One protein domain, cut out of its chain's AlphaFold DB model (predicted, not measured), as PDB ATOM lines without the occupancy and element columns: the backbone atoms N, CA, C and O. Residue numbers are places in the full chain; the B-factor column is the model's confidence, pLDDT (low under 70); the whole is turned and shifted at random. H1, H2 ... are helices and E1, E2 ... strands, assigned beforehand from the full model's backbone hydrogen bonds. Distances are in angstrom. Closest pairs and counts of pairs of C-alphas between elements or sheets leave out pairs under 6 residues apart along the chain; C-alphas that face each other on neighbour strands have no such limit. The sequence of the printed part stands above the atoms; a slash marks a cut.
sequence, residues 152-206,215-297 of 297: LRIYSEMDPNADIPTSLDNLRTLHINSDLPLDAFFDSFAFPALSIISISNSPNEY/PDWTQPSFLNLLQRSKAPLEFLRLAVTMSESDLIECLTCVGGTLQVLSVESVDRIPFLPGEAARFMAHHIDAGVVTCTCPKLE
ATOM      1  N   LEU A 152       2.719  37.751  -0.087       79.94
ATOM      2  CA  LEU A 152       2.500  38.067   1.333       79.94
ATOM      3  C   LEU A 152       3.783  37.870   2.143       79.94
ATOM      4  O   LEU A 152       4.121  36.719   2.421       79.94
ATOM      5  N   ARG A 153       4.456  38.976   2.509       75.50
ATOM      6  CA  ARG A 153       5.796  38.954   3.137       75.50
ATOM      7  C   ARG A 153       6.038  39.876   4.324       75.50
ATOM      8  O   ARG A 153       7.080  39.793   4.970       75.50
ATOM      9  N   ILE A 154       5.111  40.779   4.630       68.88
ATOM     10  CA  ILE A 154       5.317  41.743   5.716       68.88
ATOM     11  C   ILE A 154       4.702  41.187   7.005       68.88
ATOM     12  O   ILE A 154       3.489  40.987   7.095       68.88
ATOM     13  N   TYR A 155       5.530  40.916   8.014       69.38
ATOM     14  CA  TYR A 155       5.021  40.527   9.327       69.38
ATOM     15  C   TYR A 155       4.357  41.735   9.996       69.38
ATOM     16  O   TYR A 155       4.935  42.819  10.033       69.38
ATOM     17  N   SER A 156       3.156  41.541  10.538       66.56
ATOM     18  CA  SER A 156       2.497  42.522  11.401       66.56
ATOM     19  C   SER A 156       2.093  41.846  12.704       66.56
ATOM     20  O   SER A 156       1.608  40.711  12.693       66.56
ATOM     21  N   GLU A 157       2.294  42.533  13.827       65.81
ATOM     22  CA  GLU A 157       1.768  42.096  15.118       65.81
ATOM     23  C   GLU A 157       0.249  42.301  15.123       65.81
ATOM     24  O   GLU A 157      -0.236  43.422  15.254       65.81
ATOM     25  N   MET A 158      -0.521  41.222  14.967       65.12
ATOM     26  CA  MET A 158      -1.981  41.301  15.060       65.12
ATOM     27  C   MET A 158      -2.467  41.248  16.511       65.12
ATOM     28  O   MET A 158      -1.951  40.482  17.327       65.12
ATOM     29  N   ASP A 159      -3.507  42.032  16.814       62.59
ATOM     30  CA  ASP A 159      -4.234  41.937  18.082       62.59
ATOM     31  C   ASP A 159      -4.918  40.555  18.170       62.59
ATOM     32  O   ASP A 159      -5.712  40.204  17.291       62.59
ATOM     33  N   PRO A 160      -4.637  39.750  19.211       56.53
ATOM     34  CA  PRO A 160      -5.217  38.419  19.383       56.53
ATOM     35  C   PRO A 160      -6.730  38.420  19.666       56.53
ATOM     36  O   PRO A 160      -7.332  37.344  19.745       56.53
ATOM     37  N   ASN A 161      -7.373  39.581  19.829       55.97
ATOM     38  CA  ASN A 161      -8.829  39.671  19.918       55.97
ATOM     39  C   ASN A 161      -9.468  39.462  18.540       55.97
ATOM     40  O   ASN A 161      -9.828  40.407  17.843       55.97
ATOM     41  N   ALA A 162      -9.609  38.191  18.166       58.12
ATOM     42  CA  ALA A 162     -10.223  37.769  16.919       58.12
ATOM     43  C   ALA A 162     -11.663  38.299  16.801       58.12
ATOM     44  O   ALA A 162     -12.576  37.861  17.510       58.12
ATOM     45  N   ASP A 163     -11.857  39.232  15.870       69.94
ATOM     46  CA  ASP A 163     -13.168  39.560  15.323       69.94
ATOM     47  C   ASP A 163     -13.882  38.288  14.846       69.94
ATOM     48  O   ASP A 163     -13.264  37.298  14.443       69.94
ATOM     49  N   ILE A 164     -15.213  38.336  14.826       79.12
ATOM     50  CA  ILE A 164     -16.023  37.295  14.192       79.12
ATOM     51  C   ILE A 164     -15.548  37.126  12.737       79.12
ATOM     52  O   ILE A 164     -15.430  38.134  12.028       79.12
ATOM     53  N   PRO A 165     -15.317  35.885  12.262       88.00
ATOM     54  CA  PRO A 165     -14.868  35.673  10.900       88.00
ATOM     55  C   PRO A 165     -15.808  36.308   9.878       88.00
ATOM     56  O   PRO A 165     -17.027  36.134   9.936       88.00
ATOM     57  N   THR A 166     -15.236  37.031   8.923       93.38
ATOM     58  CA  THR A 166     -15.986  37.686   7.851       93.38
ATOM     59  C   THR A 166     -16.280  36.684   6.739       93.38
ATOM     60  O   THR A 166     -15.386  35.975   6.285       93.38
ATOM     61  N   SER A 167     -17.531  36.606   6.290       95.44
ATOM     62  CA  SER A 167     -17.901  35.733   5.170       95.44
ATOM     63  C   SER A 167     -17.723  36.467   3.842       95.44
ATOM     64  O   SER A 167     -18.299  37.539   3.662       95.44
ATOM     65  N   LEU A 168     -16.959  35.894   2.906       95.94
ATOM     66  CA  LEU A 168     -16.914  36.341   1.510       95.94
ATOM     67  C   LEU A 168     -17.702  35.353   0.649       95.94
ATOM     68  O   LEU A 168     -17.160  34.414   0.067       95.94
ATOM     69  N   ASP A 169     -19.011  35.582   0.581       96.56
ATOM     70  CA  ASP A 169     -19.978  34.652  -0.021       96.56
ATOM     71  C   ASP A 169     -19.818  34.478  -1.536       96.56
ATOM     72  O   ASP A 169     -20.346  33.524  -2.105       96.56
ATOM     73  N   ASN A 170     -19.108  35.395  -2.195       97.38
ATOM     74  CA  ASN A 170     -18.900  35.374  -3.640       97.38
ATOM     75  C   ASN A 170     -17.535  34.810  -4.042       97.38
ATOM     76  O   ASN A 170     -17.367  34.482  -5.214       97.38
ATOM     77  N   LEU A 171     -16.582  34.661  -3.111       98.31
ATOM     78  CA  LEU A 171     -15.220  34.255  -3.447       98.31
ATOM     79  C   LEU A 171     -15.203  32.788  -3.894       98.31
ATOM     80  O   LEU A 171     -15.498  31.880  -3.119       98.31
ATOM     81  N   ARG A 172     -14.839  32.564  -5.159       98.25
ATOM     82  CA  ARG A 172     -14.767  31.251  -5.815       98.25
ATOM     83  C   ARG A 172     -13.344  30.763  -5.983       98.25
ATOM     84  O   ARG A 172     -13.126  29.550  -5.975       98.25
ATOM     85  N   THR A 173     -12.408  31.690  -6.144       98.56
ATOM     86  CA  THR A 173     -11.022  31.396  -6.488       98.56
ATOM     87  C   THR A 173     -10.084  32.194  -5.598       98.56
ATOM     88  O   THR A 173     -10.120  33.424  -5.598       98.56
ATOM     89  N   LEU A 174      -9.234  31.486  -4.857       98.00
ATOM     90  CA  LEU A 174      -8.243  32.064  -3.958       98.00
ATOM     91  C   LEU A 174      -6.855  31.500  -4.266       98.00
ATOM     92  O   LEU A 174      -6.630  30.293  -4.169       98.00
ATOM     93  N   HIS A 175      -5.921  32.382  -4.604       97.06
ATOM     94  CA  HIS A 175      -4.509  32.048  -4.765       97.06
ATOM     95  C   HIS A 175      -3.686  32.839  -3.758       97.06
ATOM     96  O   HIS A 175      -3.756  34.065  -3.744       97.06
ATOM     97  N   ILE A 176      -2.898  32.147  -2.941       94.56
ATOM     98  CA  ILE A 176      -2.007  32.758  -1.958       94.56
ATOM     99  C   ILE A 176      -0.615  32.174  -2.147       94.56
ATOM    100  O   ILE A 176      -0.456  30.955  -2.208       94.56
ATOM    101  N   ASN A 177       0.385  33.045  -2.208       90.31
ATOM    102  CA  ASN A 177       1.777  32.666  -2.038       90.31
ATOM    103  C   ASN A 177       2.381  33.529  -0.925       90.31
ATOM    104  O   ASN A 177       2.352  34.759  -1.006       90.31
ATOM    105  N   SER A 178       2.855  32.884   0.138       87.56
ATOM    106  CA  SER A 178       3.318  33.565   1.346       87.56
ATOM    107  C   SER A 178       4.516  32.866   1.963       87.56
ATOM    108  O   SER A 178       4.515  31.650   2.109       87.56
ATOM    109  N   ASP A 179       5.504  33.641   2.387       84.38
ATOM    110  CA  ASP A 179       6.603  33.185   3.246       84.38
ATOM    111  C   ASP A 179       6.287  33.378   4.744       84.38
ATOM    112  O   ASP A 179       7.149  33.163   5.597       84.38
ATOM    113  N   LEU A 180       5.043  33.738   5.082       86.12
ATOM    114  CA  LEU A 180       4.565  33.959   6.443       86.12
ATOM    115  C   LEU A 180       3.530  32.905   6.870       86.12
ATOM    116  O   LEU A 180       2.825  32.343   6.028       86.12
ATOM    117  N   PRO A 181       3.369  32.675   8.188       88.62
ATOM    118  CA  PRO A 181       2.233  31.926   8.714       88.62
ATOM    119  C   PRO A 181       0.895  32.586   8.340       88.62
ATOM    120  O   PRO A 181       0.726  33.804   8.445       88.62
ATOM    121  N   LEU A 182      -0.074  31.771   7.919       90.88
ATOM    122  CA  LEU A 182      -1.394  32.208   7.451       90.88
ATOM    123  C   LEU A 182      -2.517  31.982   8.479       90.88
ATOM    124  O   LEU A 182      -3.688  32.143   8.128       90.88
ATOM    125  N   ASP A 183      -2.204  31.644   9.738       91.00
ATOM    126  CA  ASP A 183      -3.199  31.298  10.768       91.00
ATOM    127  C   ASP A 183      -4.269  32.388  10.892       91.00
ATOM    128  O   ASP A 183      -5.461  32.152  10.692       91.00
ATOM    129  N   ALA A 184      -3.815  33.624  11.102       90.25
ATOM    130  CA  ALA A 184      -4.678  34.781  11.279       90.25
ATOM    131  C   ALA A 184      -5.495  35.115  10.018       90.25
ATOM    132  O   ALA A 184      -6.631  35.582  10.122       90.25
ATOM    133  N   PHE A 185      -4.958  34.841   8.825       92.38
ATOM    134  CA  PHE A 185      -5.711  34.975   7.579       92.38
ATOM    135  C   PHE A 185      -6.859  33.962   7.528       92.38
ATOM    136  O   PHE A 185      -8.011  34.333   7.302       92.38
ATOM    137  N   PHE A 186      -6.569  32.684   7.777       93.94
ATOM    138  CA  PHE A 186      -7.568  31.613   7.736       93.94
ATOM    139  C   PHE A 186      -8.629  31.755   8.836       93.94
ATOM    140  O   PHE A 186      -9.821  31.509   8.599       93.94
ATOM    141  N   ASP A 187      -8.240  32.224  10.018       92.88
ATOM    142  CA  ASP A 187      -9.161  32.472  11.127       92.88
ATOM    143  C   ASP A 187     -10.058  33.697  10.881       92.88
ATOM    144  O   ASP A 187     -11.191  33.740  11.362       92.88
ATOM    145  N   SER A 188      -9.635  34.638  10.031       93.19
ATOM    146  CA  SER A 188     -10.401  35.851   9.718       93.19
ATOM    147  C   SER A 188     -11.568  35.648   8.748       93.19
ATOM    148  O   SER A 188     -12.463  36.497   8.714       93.19
ATOM    149  N   PHE A 189     -11.609  34.558   7.968       94.81
ATOM    150  CA  PHE A 189     -12.547  34.453   6.839       94.81
ATOM    151  C   PHE A 189     -13.295  33.134   6.685       94.81
ATOM    152  O   PHE A 189     -12.725  32.069   6.846       94.81
ATOM    153  N   ALA A 190     -14.557  33.191   6.265       95.94
ATOM    154  CA  ALA A 190     -15.263  32.045   5.699       95.94
ATOM    155  C   ALA A 190     -15.516  32.280   4.202       95.94
ATOM    156  O   ALA A 190     -15.864  33.390   3.801       95.94
ATOM    157  N   PHE A 191     -15.383  31.237   3.380       96.94
ATOM    158  CA  PHE A 191     -15.544  31.314   1.923       96.94
ATOM    159  C   PHE A 191     -16.590  30.306   1.406       96.94
ATOM    160  O   PHE A 191     -16.225  29.298   0.801       96.94
ATOM    161  N   PRO A 192     -17.901  30.524   1.627       96.75
ATOM    162  CA  PRO A 192     -18.933  29.522   1.328       96.75
ATOM    163  C   PRO A 192     -19.034  29.071  -0.136       96.75
ATOM    164  O   PRO A 192     -19.482  27.959  -0.408       96.75
ATOM    165  N   ALA A 193     -18.630  29.922  -1.082       97.31
ATOM    166  CA  ALA A 193     -18.671  29.631  -2.516       97.31
ATOM    167  C   ALA A 193     -17.323  29.170  -3.101       97.31
ATOM    168  O   ALA A 193     -17.210  29.047  -4.325       97.31
ATOM    169  N   LEU A 194     -16.312  28.921  -2.257       97.75
ATOM    170  CA  LEU A 194     -14.962  28.603  -2.712       97.75
ATOM    171  C   LEU A 194     -14.924  27.280  -3.485       97.75
ATOM    172  O   LEU A 194     -15.329  26.230  -2.993       97.75
ATOM    173  N   SER A 195     -14.396  27.348  -4.701       97.50
ATOM    174  CA  SER A 195     -14.275  26.215  -5.624       97.50
ATOM    175  C   SER A 195     -12.820  25.879  -5.938       97.50
ATOM    176  O   SER A 195     -12.486  24.718  -6.155       97.50
ATOM    177  N   ILE A 196     -11.942  26.883  -5.917       98.12
ATOM    178  CA  ILE A 196     -10.530  26.755  -6.260       98.12
ATOM    179  C   ILE A 196      -9.716  27.414  -5.158       98.12
ATOM    180  O   ILE A 196      -9.881  28.606  -4.886       98.12
ATOM    181  N   ILE A 197      -8.805  26.650  -4.566       96.75
ATOM    182  CA  ILE A 197      -7.801  27.172  -3.646       96.75
ATOM    183  C   ILE A 197      -6.412  26.697  -4.065       96.75
ATOM    184  O   ILE A 197      -6.200  25.525  -4.376       96.75
ATOM    185  N   SER A 198      -5.462  27.624  -4.095       95.88
ATOM    186  CA  SER A 198      -4.053  27.341  -4.349       95.88
ATOM    187  C   SER A 198      -3.216  28.083  -3.327       95.88
ATOM    188  O   SER A 198      -3.187  29.312  -3.341       95.88
ATOM    189  N   ILE A 199      -2.512  27.341  -2.480       94.31
ATOM    190  CA  ILE A 199      -1.613  27.898  -1.475       94.31
ATOM    191  C   ILE A 199      -0.205  27.401  -1.768       94.31
ATOM    192  O   ILE A 199       0.006  26.203  -1.964       94.31
ATOM    193  N   SER A 200       0.752  28.319  -1.796       90.31
ATOM    194  CA  SER A 200       2.173  28.005  -1.828       90.31
ATOM    195  C   SER A 200       2.919  28.760  -0.735       90.31
ATOM    196  O   SER A 200       2.585  29.904  -0.435       90.31
ATOM    197  N   ASN A 201       3.929  28.122  -0.153       83.31
ATOM    198  CA  ASN A 201       4.866  28.756   0.776       83.31
ATOM    199  C   ASN A 201       6.295  28.796   0.212       83.31
ATOM    200  O   ASN A 201       7.269  28.805   0.963       83.31
ATOM    201  N   SER A 202       6.423  28.760  -1.120       69.94
ATOM    202  CA  SER A 202       7.731  28.695  -1.758       69.94
ATOM    203  C   SER A 202       8.468  30.014  -1.540       69.94
ATOM    204  O   SER A 202       7.964  31.056  -1.985       69.94
ATOM    205  N   PRO A 203       9.683  29.993  -0.958       62.62
ATOM    206  CA  PRO A 203      10.594  31.110  -1.134       62.62
ATOM    207  C   PRO A 203      10.765  31.308  -2.645       62.62
ATOM    208  O   PRO A 203      10.862  30.348  -3.413       62.62
ATOM    209  N   ASN A 204      10.641  32.553  -3.091       57.03
ATOM    210  CA  ASN A 204      10.602  32.876  -4.512       57.03
ATOM    211  C   ASN A 204      11.923  32.443  -5.169       57.03
ATOM    212  O   ASN A 204      12.985  32.676  -4.598       57.03
ATOM    213  N   GLU A 205      11.864  31.831  -6.356       52.31
ATOM    214  CA  GLU A 205      13.028  31.217  -7.029       52.31
ATOM    215  C   GLU A 205      14.183  32.201  -7.288       52.31
ATOM    216  O   GLU A 205      15.316  31.789  -7.515       52.31
ATOM    217  N   TYR A 206      13.902  33.502  -7.224       52.47
ATOM    218  CA  TYR A 206      14.869  34.582  -7.393       52.47
ATOM    219  C   TYR A 206      15.772  34.814  -6.170       52.47
ATOM    220  O   TYR A 206      16.793  35.484  -6.286       52.47
ATOM    221  N   PRO A 215       7.768  28.717   6.380       77.19
ATOM    222  CA  PRO A 215       7.006  28.740   7.618       77.19
ATOM    223  C   PRO A 215       6.343  27.382   7.867       77.19
ATOM    224  O   PRO A 215       5.944  26.687   6.924       77.19
ATOM    225  N   ASP A 216       6.200  27.037   9.148       82.44
ATOM    226  CA  ASP A 216       5.450  25.856   9.565       82.44
ATOM    227  C   ASP A 216       4.007  25.941   9.053       82.44
ATOM    228  O   ASP A 216       3.372  27.000   9.054       82.44
ATOM    229  N   TRP A 217       3.475  24.804   8.605       88.00
ATOM    230  CA  TRP A 217       2.119  24.746   8.085       88.00
ATOM    231  C   TRP A 217       1.067  24.945   9.183       88.00
ATOM    232  O   TRP A 217       1.040  24.257  10.204       88.00
ATOM    233  N   THR A 218       0.138  25.860   8.924       88.88
ATOM    234  CA  THR A 218      -0.893  26.329   9.857       88.88
ATOM    235  C   THR A 218      -2.135  25.434   9.818       88.88
ATOM    236  O   THR A 218      -3.251  25.883   9.525       88.88
ATOM    237  N   GLN A 219      -1.932  24.134  10.051       91.62
ATOM    238  CA  GLN A 219      -2.953  23.097   9.870       91.62
ATOM    239  C   GLN A 219      -4.273  23.395  10.608       91.62
ATOM    240  O   GLN A 219      -5.323  23.339   9.961       91.62
ATOM    241  N   PRO A 220      -4.290  23.749  11.914       93.88
ATOM    242  CA  PRO A 220      -5.549  23.923  12.639       93.88
ATOM    243  C   PRO A 220      -6.420  25.044  12.059       93.88
ATOM    244  O   PRO A 220      -7.614  24.843  11.834       93.88
ATOM    245  N   SER A 221      -5.831  26.206  11.762       93.94
ATOM    246  CA  SER A 221      -6.558  27.348  11.197       93.94
ATOM    247  C   SER A 221      -7.036  27.065   9.770       93.94
ATOM    248  O   SER A 221      -8.156  27.431   9.408       93.94
ATOM    249  N   PHE A 222      -6.252  26.330   8.971       95.12
ATOM    250  CA  PHE A 222      -6.678  25.911   7.635       95.12
ATOM    251  C   PHE A 222      -7.873  24.945   7.675       95.12
ATOM    252  O   PHE A 222      -8.859  25.137   6.959       95.12
ATOM    253  N   LEU A 223      -7.856  23.947   8.559       94.81
ATOM    254  CA  LEU A 223      -9.003  23.054   8.747       94.81
ATOM    255  C   LEU A 223     -10.232  23.808   9.251       94.81
ATOM    256  O   LEU A 223     -11.334  23.598   8.741       94.81
ATOM    257  N   ASN A 224     -10.052  24.728  10.202       94.31
ATOM    258  CA  ASN A 224     -11.130  25.584  10.690       94.31
ATOM    259  C   ASN A 224     -11.741  26.408   9.554       94.31
ATOM    260  O   ASN A 224     -12.961  26.571   9.510       94.31
ATOM    261  N   LEU A 225     -10.926  26.922   8.628       95.56
ATOM    262  CA  LEU A 225     -11.401  27.602   7.424       95.56
ATOM    263  C   LEU A 225     -12.268  26.679   6.566       95.56
ATOM    264  O   LEU A 225     -13.386  27.062   6.209       95.56
ATOM    265  N   LEU A 226     -11.793  25.471   6.253       94.69
ATOM    266  CA  LEU A 226     -12.542  24.507   5.440       94.69
ATOM    267  C   LEU A 226     -13.880  24.137   6.101       94.69
ATOM    268  O   LEU A 226     -14.932  24.184   5.457       94.69
ATOM    269  N   GLN A 227     -13.863  23.852   7.404       93.50
ATOM    270  CA  GLN A 227     -15.047  23.488   8.185       93.50
ATOM    271  C   GLN A 227     -16.066  24.628   8.298       93.50
ATOM    272  O   GLN A 227     -17.273  24.384   8.225       93.50
ATOM    273  N   ARG A 228     -15.599  25.871   8.476       94.50
ATOM    274  CA  ARG A 228     -16.452  27.071   8.522       94.50
ATOM    275  C   ARG A 228     -17.059  27.386   7.165       94.50
ATOM    276  O   ARG A 228     -18.230  27.746   7.097       94.50
ATOM    277  N   SER A 229     -16.275  27.227   6.105       94.62
ATOM    278  CA  SER A 229     -16.689  27.563   4.744       94.62
ATOM    279  C   SER A 229     -17.670  26.541   4.176       94.62
ATOM    280  O   SER A 229     -18.600  26.929   3.481       94.62
ATOM    281  N   LYS A 230     -17.499  25.241   4.478       90.62
ATOM    282  CA  LYS A 230     -18.306  24.140   3.901       90.62
ATOM    283  C   LYS A 230     -18.449  24.248   2.376       90.62
ATOM    284  O   LYS A 230     -19.507  23.961   1.815       90.62
ATOM    285  N   ALA A 231     -17.393  24.730   1.734       88.31
ATOM    286  CA  ALA A 231     -17.422  25.127   0.344       88.31
ATOM    287  C   ALA A 231     -17.375  23.900  -0.581       88.31
ATOM    288  O   ALA A 231     -16.764  22.890  -0.215       88.31
ATOM    289  N   PRO A 232     -17.980  23.965  -1.779       91.75
ATOM    290  CA  PRO A 232     -17.904  22.897  -2.764       91.75
ATOM    291  C   PRO A 232     -16.555  22.933  -3.495       91.75
ATOM    292  O   PRO A 232     -16.493  23.220  -4.688       91.75
ATOM    293  N   LEU A 233     -15.468  22.682  -2.766       95.12
ATOM    294  CA  LEU A 233     -14.115  22.792  -3.297       95.12
ATOM    295  C   LEU A 233     -13.888  21.743  -4.391       95.12
ATOM    296  O   LEU A 233     -14.008  20.552  -4.122       95.12
ATOM    297  N   GLU A 234     -13.556  22.187  -5.602       95.62
ATOM    298  CA  GLU A 234     -13.316  21.345  -6.782       95.62
ATOM    299  C   GLU A 234     -11.816  21.178  -7.058       95.62
ATOM    300  O   GLU A 234     -11.387  20.112  -7.501       95.62
ATOM    301  N   PHE A 235     -11.016  22.208  -6.766       95.25
ATOM    302  CA  PHE A 235      -9.573  22.229  -6.989       95.25
ATOM    303  C   PHE A 235      -8.826  22.672  -5.727       95.25
ATOM    304  O   PHE A 235      -9.076  23.756  -5.194       95.25
ATOM    305  N   LEU A 236      -7.867  21.852  -5.293       94.69
ATOM    306  CA  LEU A 236      -6.967  22.122  -4.174       94.69
ATOM    307  C   LEU A 236      -5.522  21.981  -4.650       94.69
ATOM    308  O   LEU A 236      -5.096  20.885  -5.013       94.69
ATOM    309  N   ARG A 237      -4.755  23.074  -4.619       93.44
ATOM    310  CA  ARG A 237      -3.296  23.039  -4.768       93.44
ATOM    311  C   ARG A 237      -2.617  23.433  -3.465       93.44
ATOM    312  O   ARG A 237      -2.893  24.503  -2.926       93.44
ATOM    313  N   LEU A 238      -1.710  22.580  -3.004       91.81
ATOM    314  CA  LEU A 238      -0.903  22.777  -1.806       91.81
ATOM    315  C   LEU A 238       0.568  22.574  -2.169       91.81
ATOM    316  O   LEU A 238       1.006  21.453  -2.419       91.81
ATOM    317  N   ALA A 239       1.312  23.671  -2.222       89.56
ATOM    318  CA  ALA A 239       2.764  23.681  -2.345       89.56
ATOM    319  C   ALA A 239       3.351  24.181  -1.020       89.56
ATOM    320  O   ALA A 239       3.829  25.311  -0.942       89.56
ATOM    321  N   VAL A 240       3.165  23.384   0.039       87.62
ATOM    322  CA  VAL A 240       3.463  23.748   1.433       87.62
ATOM    323  C   VAL A 240       4.183  22.630   2.179       87.62
ATOM    324  O   VAL A 240       4.082  21.458   1.814       87.62
ATOM    325  N   THR A 241       4.886  22.984   3.253       85.19
ATOM    326  CA  THR A 241       5.584  22.025   4.119       85.19
ATOM    327  C   THR A 241       4.597  21.390   5.099       85.19
ATOM    328  O   THR A 241       4.395  21.904   6.194       85.19
ATOM    329  N   MET A 242       3.961  20.281   4.715       86.19
ATOM    330  CA  MET A 242       2.959  19.590   5.541       86.19
ATOM    331  C   MET A 242       3.241  18.094   5.701       86.19
ATOM    332  O   MET A 242       3.881  17.476   4.850       86.19
ATOM    333  N   SER A 243       2.738  17.493   6.784       87.00
ATOM    334  CA  SER A 243       2.811  16.042   6.978       87.00
ATOM    335  C   SER A 243       1.741  15.296   6.164       87.00
ATOM    336  O   SER A 243       0.726  15.865   5.761       87.00
ATOM    337  N   GLU A 244       1.922  13.987   5.946       83.44
ATOM    338  CA  GLU A 244       0.897  13.159   5.282       83.44
ATOM    339  C   GLU A 244      -0.404  13.103   6.100       83.44
ATOM    340  O   GLU A 244      -1.490  13.153   5.527       83.44
ATOM    341  N   SER A 245      -0.309  13.050   7.434       86.50
ATOM    342  CA  SER A 245      -1.483  13.078   8.313       86.50
ATOM    343  C   SER A 245      -2.292  14.361   8.147       86.50
ATOM    344  O   SER A 245      -3.518  14.294   8.066       86.50
ATOM    345  N   ASP A 246      -1.615  15.503   8.019       90.12
ATOM    346  CA  ASP A 246      -2.265  16.799   7.827       90.12
ATOM    347  C   ASP A 246      -2.983  16.870   6.474       90.12
ATOM    348  O   ASP A 246      -4.115  17.357   6.377       90.12
ATOM    349  N   LEU A 247      -2.351  16.333   5.426       88.69
ATOM    350  CA  LEU A 247      -2.959  16.236   4.103       88.69
ATOM    351  C   LEU A 247      -4.211  15.352   4.134       88.69
ATOM    352  O   LEU A 247      -5.249  15.747   3.606       88.69
ATOM    353  N   ILE A 248      -4.134  14.174   4.760       86.69
ATOM    354  CA  ILE A 248      -5.281  13.267   4.892       86.69
ATOM    355  C   ILE A 248      -6.429  13.975   5.617       86.69
ATOM    356  O   ILE A 248      -7.562  13.943   5.140       86.69
ATOM    357  N   GLU A 249      -6.149  14.662   6.723       89.69
ATOM    358  CA  GLU A 249      -7.163  15.401   7.474       89.69
ATOM    359  C   GLU A 249      -7.819  16.504   6.622       89.69
ATOM    360  O   GLU A 249      -9.050  16.608   6.587       89.69
ATOM    361  N   CYS A 250      -7.036  17.244   5.828       89.50
ATOM    362  CA  CYS A 250      -7.575  18.203   4.859       89.50
ATOM    363  C   CYS A 250      -8.507  17.522   3.850       89.50
ATOM    364  O   CYS A 250      -9.628  17.984   3.625       89.50
ATOM    365  N   LEU A 251      -8.079  16.398   3.269       88.81
ATOM    366  CA  LEU A 251      -8.860  15.655   2.281       88.81
ATOM    367  C   LEU A 251     -10.155  15.089   2.866       88.81
ATOM    368  O   LEU A 251     -11.171  15.085   2.174       88.81
ATOM    369  N   THR A 252     -10.178  14.686   4.139       88.94
ATOM    370  CA  THR A 252     -11.432  14.260   4.784       88.94
ATOM    371  C   THR A 252     -12.458  15.391   4.889       88.94
ATOM    372  O   THR A 252     -13.659  15.124   4.851       88.94
ATOM    373  N   CYS A 253     -12.016  16.654   4.948       87.38
ATOM    374  CA  CYS A 253     -12.914  17.808   5.005       87.38
ATOM    375  C   CYS A 253     -13.534  18.169   3.644       87.38
ATOM    376  O   CYS A 253     -14.640  18.706   3.612       87.38
ATOM    377  N   VAL A 254     -12.843  17.895   2.530       89.31
ATOM    378  CA  VAL A 254     -13.243  18.355   1.177       89.31
ATOM    379  C   VAL A 254     -13.494  17.225   0.174       89.31
ATOM    380  O   VAL A 254     -13.908  17.469  -0.959       89.31
ATOM    381  N   GLY A 255     -13.272  15.973   0.571       79.69
ATOM    382  CA  GLY A 255     -13.237  14.824  -0.335       79.69
ATOM    383  C   GLY A 255     -14.536  14.539  -1.092       79.69
ATOM    384  O   GLY A 255     -14.501  13.931  -2.161       79.69
ATOM    385  N   GLY A 256     -15.679  15.012  -0.588       84.88
ATOM    386  CA  GLY A 256     -16.974  14.851  -1.254       84.88
ATOM    387  C   GLY A 256     -17.153  15.712  -2.512       84.88
ATOM    388  O   GLY A 256     -18.017  15.406  -3.336       84.88
ATOM    389  N   THR A 257     -16.365  16.780  -2.669       89.62
ATOM    390  CA  THR A 257     -16.489  17.736  -3.787       89.62
ATOM    391  C   THR A 257     -15.220  17.860  -4.619       89.62
ATOM    392  O   THR A 257     -15.299  18.282  -5.774       89.62
ATOM    393  N   LEU A 258     -14.074  17.462  -4.060       92.06
ATOM    394  CA  LEU A 258     -12.773  17.630  -4.690       92.06
ATOM    395  C   LEU A 258     -12.647  16.791  -5.966       92.06
ATOM    396  O   LEU A 258     -12.852  15.579  -5.955       92.06
ATOM    397  N   GLN A 259     -12.278  17.446  -7.065       90.69
ATOM    398  CA  GLN A 259     -12.059  16.817  -8.369       90.69
ATOM    399  C   GLN A 259     -10.565  16.720  -8.685       90.69
ATOM    400  O   GLN A 259     -10.104  15.713  -9.229       90.69
ATOM    401  N   VAL A 260      -9.808  17.763  -8.333       90.31
ATOM    402  CA  VAL A 260      -8.379  17.877  -8.625       90.31
ATOM    403  C   VAL A 260      -7.616  18.233  -7.357       90.31
ATOM    404  O   VAL A 260      -7.884  19.254  -6.723       90.31
ATOM    405  N   LEU A 261      -6.628  17.405  -7.029       89.94
ATOM    406  CA  LEU A 261      -5.627  17.681  -6.008       89.94
ATOM    407  C   LEU A 261      -4.262  17.843  -6.680       89.94
ATOM    408  O   LEU A 261      -3.843  16.985  -7.451       89.94
ATOM    409  N   SER A 262      -3.551  18.914  -6.353       89.25
ATOM    410  CA  SER A 262      -2.155  19.123  -6.731       89.25
ATOM    411  C   SER A 262      -1.337  19.318  -5.464       89.25
ATOM    412  O   SER A 262      -1.532  20.305  -4.760       89.25
ATOM    413  N   VAL A 263      -0.409  18.409  -5.184       86.50
ATOM    414  CA  VAL A 263       0.518  18.552  -4.052       86.50
ATOM    415  C   VAL A 263       1.933  18.682  -4.587       86.50
ATOM    416  O   VAL A 263       2.360  17.920  -5.457       86.50
ATOM    417  N   GLU A 264       2.649  19.670  -4.074       82.19
ATOM    418  CA  GLU A 264       4.038  19.943  -4.408       82.19
ATOM    419  C   GLU A 264       4.842  20.040  -3.114       82.19
ATOM    420  O   GLU A 264       4.457  20.732  -2.173       82.19
ATOM    421  N   SER A 265       5.948  19.300  -3.046       68.69
ATOM    422  CA  SER A 265       6.849  19.369  -1.902       68.69
ATOM    423  C   SER A 265       7.863  20.477  -2.123       68.69
ATOM    424  O   SER A 265       8.561  20.487  -3.138       68.69
ATOM    425  N   VAL A 266       7.988  21.358  -1.134       64.19
ATOM    426  CA  VAL A 266       8.989  22.435  -1.109       64.19
ATOM    427  C   VAL A 266      10.415  21.871  -1.199       64.19
ATOM    428  O   VAL A 266      11.283  22.473  -1.823       64.19
ATOM    429  N   ASP A 267      10.639  20.651  -0.697       60.34
ATOM    430  CA  ASP A 267      11.943  19.975  -0.730       60.34
ATOM    431  C   ASP A 267      12.274  19.325  -2.090       60.34
ATOM    432  O   ASP A 267      13.282  18.625  -2.215       60.34
ATOM    433  N   ARG A 268      11.433  19.502  -3.125       51.47
ATOM    434  CA  ARG A 268      11.551  18.848  -4.451       51.47
ATOM    435  C   ARG A 268      11.635  17.313  -4.395       51.47
ATOM    436  O   ARG A 268      11.986  16.668  -5.386       51.47
ATOM    437  N   ILE A 269      11.294  16.705  -3.259       46.12
ATOM    438  CA  ILE A 269      11.138  15.258  -3.120       46.12
ATOM    439  C   ILE A 269       9.656  14.957  -3.358       46.12
ATOM    440  O   ILE A 269       8.822  15.491  -2.632       46.12
ATOM    441  N   PRO A 270       9.284  14.124  -4.346       50.41
ATOM    442  CA  PRO A 270       7.883  13.818  -4.602       50.41
ATOM    443  C   PRO A 270       7.253  13.196  -3.350       50.41
ATOM    444  O   PRO A 270       7.566  12.069  -2.960       50.41
ATOM    445  N   PHE A 271       6.380  13.963  -2.700       52.56
ATOM    446  CA  PHE A 271       5.742  13.586  -1.450       52.56
ATOM    447  C   PHE A 271       4.466  12.811  -1.755       52.56
ATOM    448  O   PHE A 271       3.409  13.405  -1.901       52.56
ATOM    449  N   LEU A 272       4.576  11.487  -1.869       55.03
ATOM    450  CA  LEU A 272       3.473  10.547  -1.627       55.03
ATOM    451  C   LEU A 272       4.017   9.147  -1.263       55.03
ATOM    452  O   LEU A 272       3.997   8.247  -2.110       55.03
ATOM    453  N   PRO A 273       4.499   8.889  -0.034       50.41
ATOM    454  CA  PRO A 273       4.793   7.532   0.397       50.41
ATOM    455  C   PRO A 273       3.711   7.037   1.368       50.41
ATOM    456  O   PRO A 273       3.888   7.179   2.568       50.41
ATOM    457  N   GLY A 274       2.621   6.411   0.901       62.88
ATOM    458  CA  GLY A 274       1.665   5.824   1.854       62.88
ATOM    459  C   GLY A 274       0.215   5.656   1.409       62.88
ATOM    460  O   GLY A 274      -0.086   5.337   0.255       62.88
ATOM    461  N   GLU A 275      -0.688   5.810   2.381       56.31
ATOM    462  CA  GLU A 275      -2.134   5.599   2.254       56.31
ATOM    463  C   GLU A 275      -2.795   6.661   1.377       56.31
ATOM    464  O   GLU A 275      -3.724   6.324   0.641       56.31
ATOM    465  N   ALA A 276      -2.262   7.890   1.350       58.19
ATOM    466  CA  ALA A 276      -2.742   8.957   0.470       58.19
ATOM    467  C   ALA A 276      -2.730   8.536  -1.012       58.19
ATOM    468  O   ALA A 276      -3.660   8.829  -1.767       58.19
ATOM    469  N   ALA A 277      -1.729   7.752  -1.431       58.94
ATOM    470  CA  ALA A 277      -1.621   7.272  -2.806       58.94
ATOM    471  C   ALA A 277      -2.754   6.308  -3.211       58.94
ATOM    472  O   ALA A 277      -3.039   6.176  -4.402       58.94
ATOM    473  N   ARG A 278      -3.422   5.650  -2.250       56.44
ATOM    474  CA  ARG A 278      -4.524   4.702  -2.519       56.44
ATOM    475  C   ARG A 278      -5.807   5.400  -2.968       56.44
ATOM    476  O   ARG A 278      -6.661   4.751  -3.563       56.44
ATOM    477  N   PHE A 279      -5.931   6.696  -2.702       53.19
ATOM    478  CA  PHE A 279      -7.135   7.478  -2.961       53.19
ATOM    479  C   PHE A 279      -7.154   8.153  -4.342       53.19
ATOM    480  O   PHE A 279      -8.101   8.868  -4.659       53.19
ATOM    481  N   MET A 280      -6.112   7.977  -5.166       58.22
ATOM    482  CA  MET A 280      -5.857   8.876  -6.296       58.22
ATOM    483  C   MET A 280      -5.328   8.156  -7.543       58.22
ATOM    484  O   MET A 280      -4.537   7.217  -7.452       58.22
ATOM    485  N   ALA A 281      -5.757   8.617  -8.725       56.75
ATOM    486  CA  ALA A 281      -5.091   8.309  -9.989       56.75
ATOM    487  C   ALA A 281      -4.032   9.389 -10.252       56.75
ATOM    488  O   ALA A 281      -4.367  10.573 -10.312       56.75
ATOM    489  N   HIS A 282      -2.766   8.983 -10.370       58.19
ATOM    490  CA  HIS A 282      -1.615   9.892 -10.322       58.19
ATOM    491  C   HIS A 282      -1.078  10.236 -11.709       58.19
ATOM    492  O   HIS A 282      -0.836   9.346 -12.529       58.19
ATOM    493  N   HIS A 283      -0.794  11.517 -11.928       53.94
ATOM    494  CA  HIS A 283       0.120  11.999 -12.955       53.94
ATOM    495  C   HIS A 283       1.253  12.772 -12.272       53.94
ATOM    496  O   HIS A 283       0.999  13.694 -11.498       53.94
ATOM    497  N   ILE A 284       2.497  12.366 -12.526       56.50
ATOM    498  CA  ILE A 284       3.689  13.026 -11.989       56.50
ATOM    499  C   ILE A 284       4.352  13.763 -13.146       56.50
ATOM    500  O   ILE A 284       4.776  13.119 -14.107       56.50
ATOM    501  N   ASP A 285       4.462  15.082 -13.030       50.03
ATOM    502  CA  ASP A 285       5.227  15.921 -13.951       50.03
ATOM    503  C   ASP A 285       6.105  16.886 -13.144       50.03
ATOM    504  O   ASP A 285       5.639  17.509 -12.194       50.03
ATOM    505  N   ALA A 286       7.397  16.953 -13.471       56.50
ATOM    506  CA  ALA A 286       8.379  17.855 -12.852       56.50
ATOM    507  C   ALA A 286       8.425  17.906 -11.298       56.50
ATOM    508  O   ALA A 286       8.843  18.909 -10.732       56.50
ATOM    509  N   GLY A 287       8.042  16.833 -10.593       57.62
ATOM    510  CA  GLY A 287       8.010  16.795  -9.117       57.62
ATOM    511  C   GLY A 287       6.684  17.252  -8.496       57.62
ATOM    512  O   GLY A 287       6.487  17.079  -7.294       57.62
ATOM    513  N   VAL A 288       5.751  17.737  -9.316       59.91
ATOM    514  CA  VAL A 288       4.362  17.998  -8.936       59.91
ATOM    515  C   VAL A 288       3.561  16.716  -9.117       59.91
ATOM    516  O   VAL A 288       3.572  16.100 -10.189       59.91
ATOM    517  N   VAL A 289       2.836  16.312  -8.075       62.81
ATOM    518  CA  VAL A 289       1.874  15.219  -8.188       62.81
ATOM    519  C   VAL A 289       0.489  15.816  -8.381       62.81
ATOM    520  O   VAL A 289      -0.056  16.457  -7.483       62.81
ATOM    521  N   THR A 290      -0.077  15.597  -9.567       61.47
ATOM    522  CA  THR A 290      -1.470  15.935  -9.857       61.47
ATOM    523  C   THR A 290      -2.309  14.672  -9.817       61.47
ATOM    524  O   THR A 290      -2.036  13.685 -10.504       61.47
ATOM    525  N   CYS A 291      -3.365  14.727  -9.026       67.25
ATOM    526  CA  CYS A 291      -4.272  13.631  -8.785       67.25
ATOM    527  C   CYS A 291      -5.678  14.030  -9.203       67.25
ATOM    528  O   CYS A 291      -6.209  15.049  -8.757       67.25
ATOM    529  N   THR A 292      -6.318  13.193 -10.015       63.84
ATOM    530  CA  THR A 292      -7.775  13.249 -10.150       63.84
ATOM    531  C   THR A 292      -8.368  12.416  -9.027       63.84
ATOM    532  O   THR A 292      -8.112  11.208  -8.965       63.84
ATOM    533  N   CYS A 293      -9.128  13.048  -8.138       60.84
ATOM    534  CA  CYS A 293      -9.814  12.356  -7.056       60.84
ATOM    535  C   CYS A 293     -11.109  11.748  -7.620       60.84
ATOM    536  O   CYS A 293     -12.034  12.494  -7.950       60.84
ATOM    537  N   PRO A 294     -11.229  10.412  -7.777       54.41
ATOM    538  CA  PRO A 294     -12.559   9.824  -7.853       54.41
ATOM    539  C   PRO A 294     -13.268  10.167  -6.538       54.41
ATOM    540  O   PRO A 294     -12.623  10.158  -5.491       54.41
ATOM    541  N   LYS A 295     -14.559  10.518  -6.595       54.47
ATOM    542  CA  LYS A 295     -15.357  10.868  -5.407       54.47
ATOM    543  C   LYS A 295     -15.019   9.914  -4.257       54.47
ATOM    544  O   LYS A 295     -15.173   8.705  -4.418       54.47
ATOM    545  N   LEU A 296     -14.512  10.462  -3.154       47.19
ATOM    546  CA  LEU A 296     -14.213   9.708  -1.942       47.19
ATOM    547  C   LEU A 296     -15.559   9.301  -1.321       47.19
ATOM    548  O   LEU A 296     -16.168  10.099  -0.612       47.19
ATOM    549  N   GLU A 297     -16.071   8.121  -1.689       39.12
ATOM    550  CA  GLU A 297     -17.244   7.487  -1.056       39.12
ATOM    551  C   GLU A 297     -16.857   6.720   0.213       39.12
ATOM    552  O   GLU A 297     -15.843   5.982   0.182       39.12
TER     553      GLU A 297
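This is residues 152 to 206 and 215 to 297 of the 297 residues of an uncharacterized protein of Fibularhizoctonia sp. CBS 109695 (UniProt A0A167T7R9). The domain is a twisted wall of six strands, E2 to E7, with the helices H1, H2, H3 and H4 in a row set off over one face and the other face bare. H1, H2 and H3 run side by side, and the long stretch from 155 to 172 loops round the H1 end of the row. The printed part has 138 residues, with four named helices and seven named strands that follow each other along the chain as E1 E2 H1 E3 H2 E4 H3 E5 H4 E6 E7; the mixed sheet runs E2, E3, E4, E5, E7, E6. The class is mixed, helices and strands, with 67 residues, under half, in named elements. The whole is compact, with a radius of gyration of the C-alphas of 15.0 A and spans of 42 by 37 by 23 A.

E1, residues 152 to 154, begins at C-alpha 152 (2.500, 38.067, 1.333). E2 is 173 to 178, 16.5 A long; H1 is 183 to 188, 8.6 A; E3 is 196 to 200, 13.5 A. H2, 219 to 229, is 15.3 A long and begins at C-alpha 219 (-2.953, 23.097, 9.870). E4 is 235 to 239, H3 is 244 to 254, 15.6 A, and E5 is 260 to 264. H4 is 275 to 279, E6 is 281 to 285, and E7, 288 to 292, ends at C-alpha 292 (-7.775, 13.249, -10.150).

E2 and E3 are parallel, with N 176 and O 198 2.9 A apart; E3 and E4 are parallel, N 199 to O 237 2.9 A; E4 and E5 are parallel, N 262 to O 236 2.8 A. E7 is antiparallel to E5, N 291 to O 261 2.8 A, and forms a hairpin with E6, N 283 to O 290 2.9 A. E2, H1, E3 and E4, H3, E5 are strand-helix-strand units, parallel neighbour strands with a helix between; E5, H4, E6 is a split one, with E7 between its strands. The three crossovers are right-handed. H1 touches H2, closest C-alphas Asp 183 and Ser 221 at 5.2 A, a shallow tilt of 17 degrees, the same way. H2 touches H3, Leu 223 to Cys 250 at 6.4 A between C-alphas, a shallow tilt of 6 degrees, the same way. H3 and H4 are close but not clearly touching, closest C-alphas Ile 248 and Ala 276 at 6.7 A. H3 only grazes the sheet, with residues 247 to 254; H1, H2 and H4 are not on it. E1 pairs with no named strand; its closest C-alpha to E2 is that of Leu 152, 4.6 A from that of Ser 178. H1, H2 and H3 have each O i to N i+4 pair within hydrogen-bond range; H4 has 0 of 1, but 2 of 2 O i to N i+3 pairs.

The C-alphas of Asn 161 and His 283, the two farthest apart, are 43.9 A apart. Residues 207 to 214 are not printed, and C-alphas 206 and 215 are 17.9 A apart across the cut. E1 to E2 is a long link of 18 residues; in it, residues 166 to 167 pair, parallel, with 189 to 190. The mean pLDDT of the printed part is 79.6, with residues 154 to 163, 202 to 206 and 265 to 297 under 70.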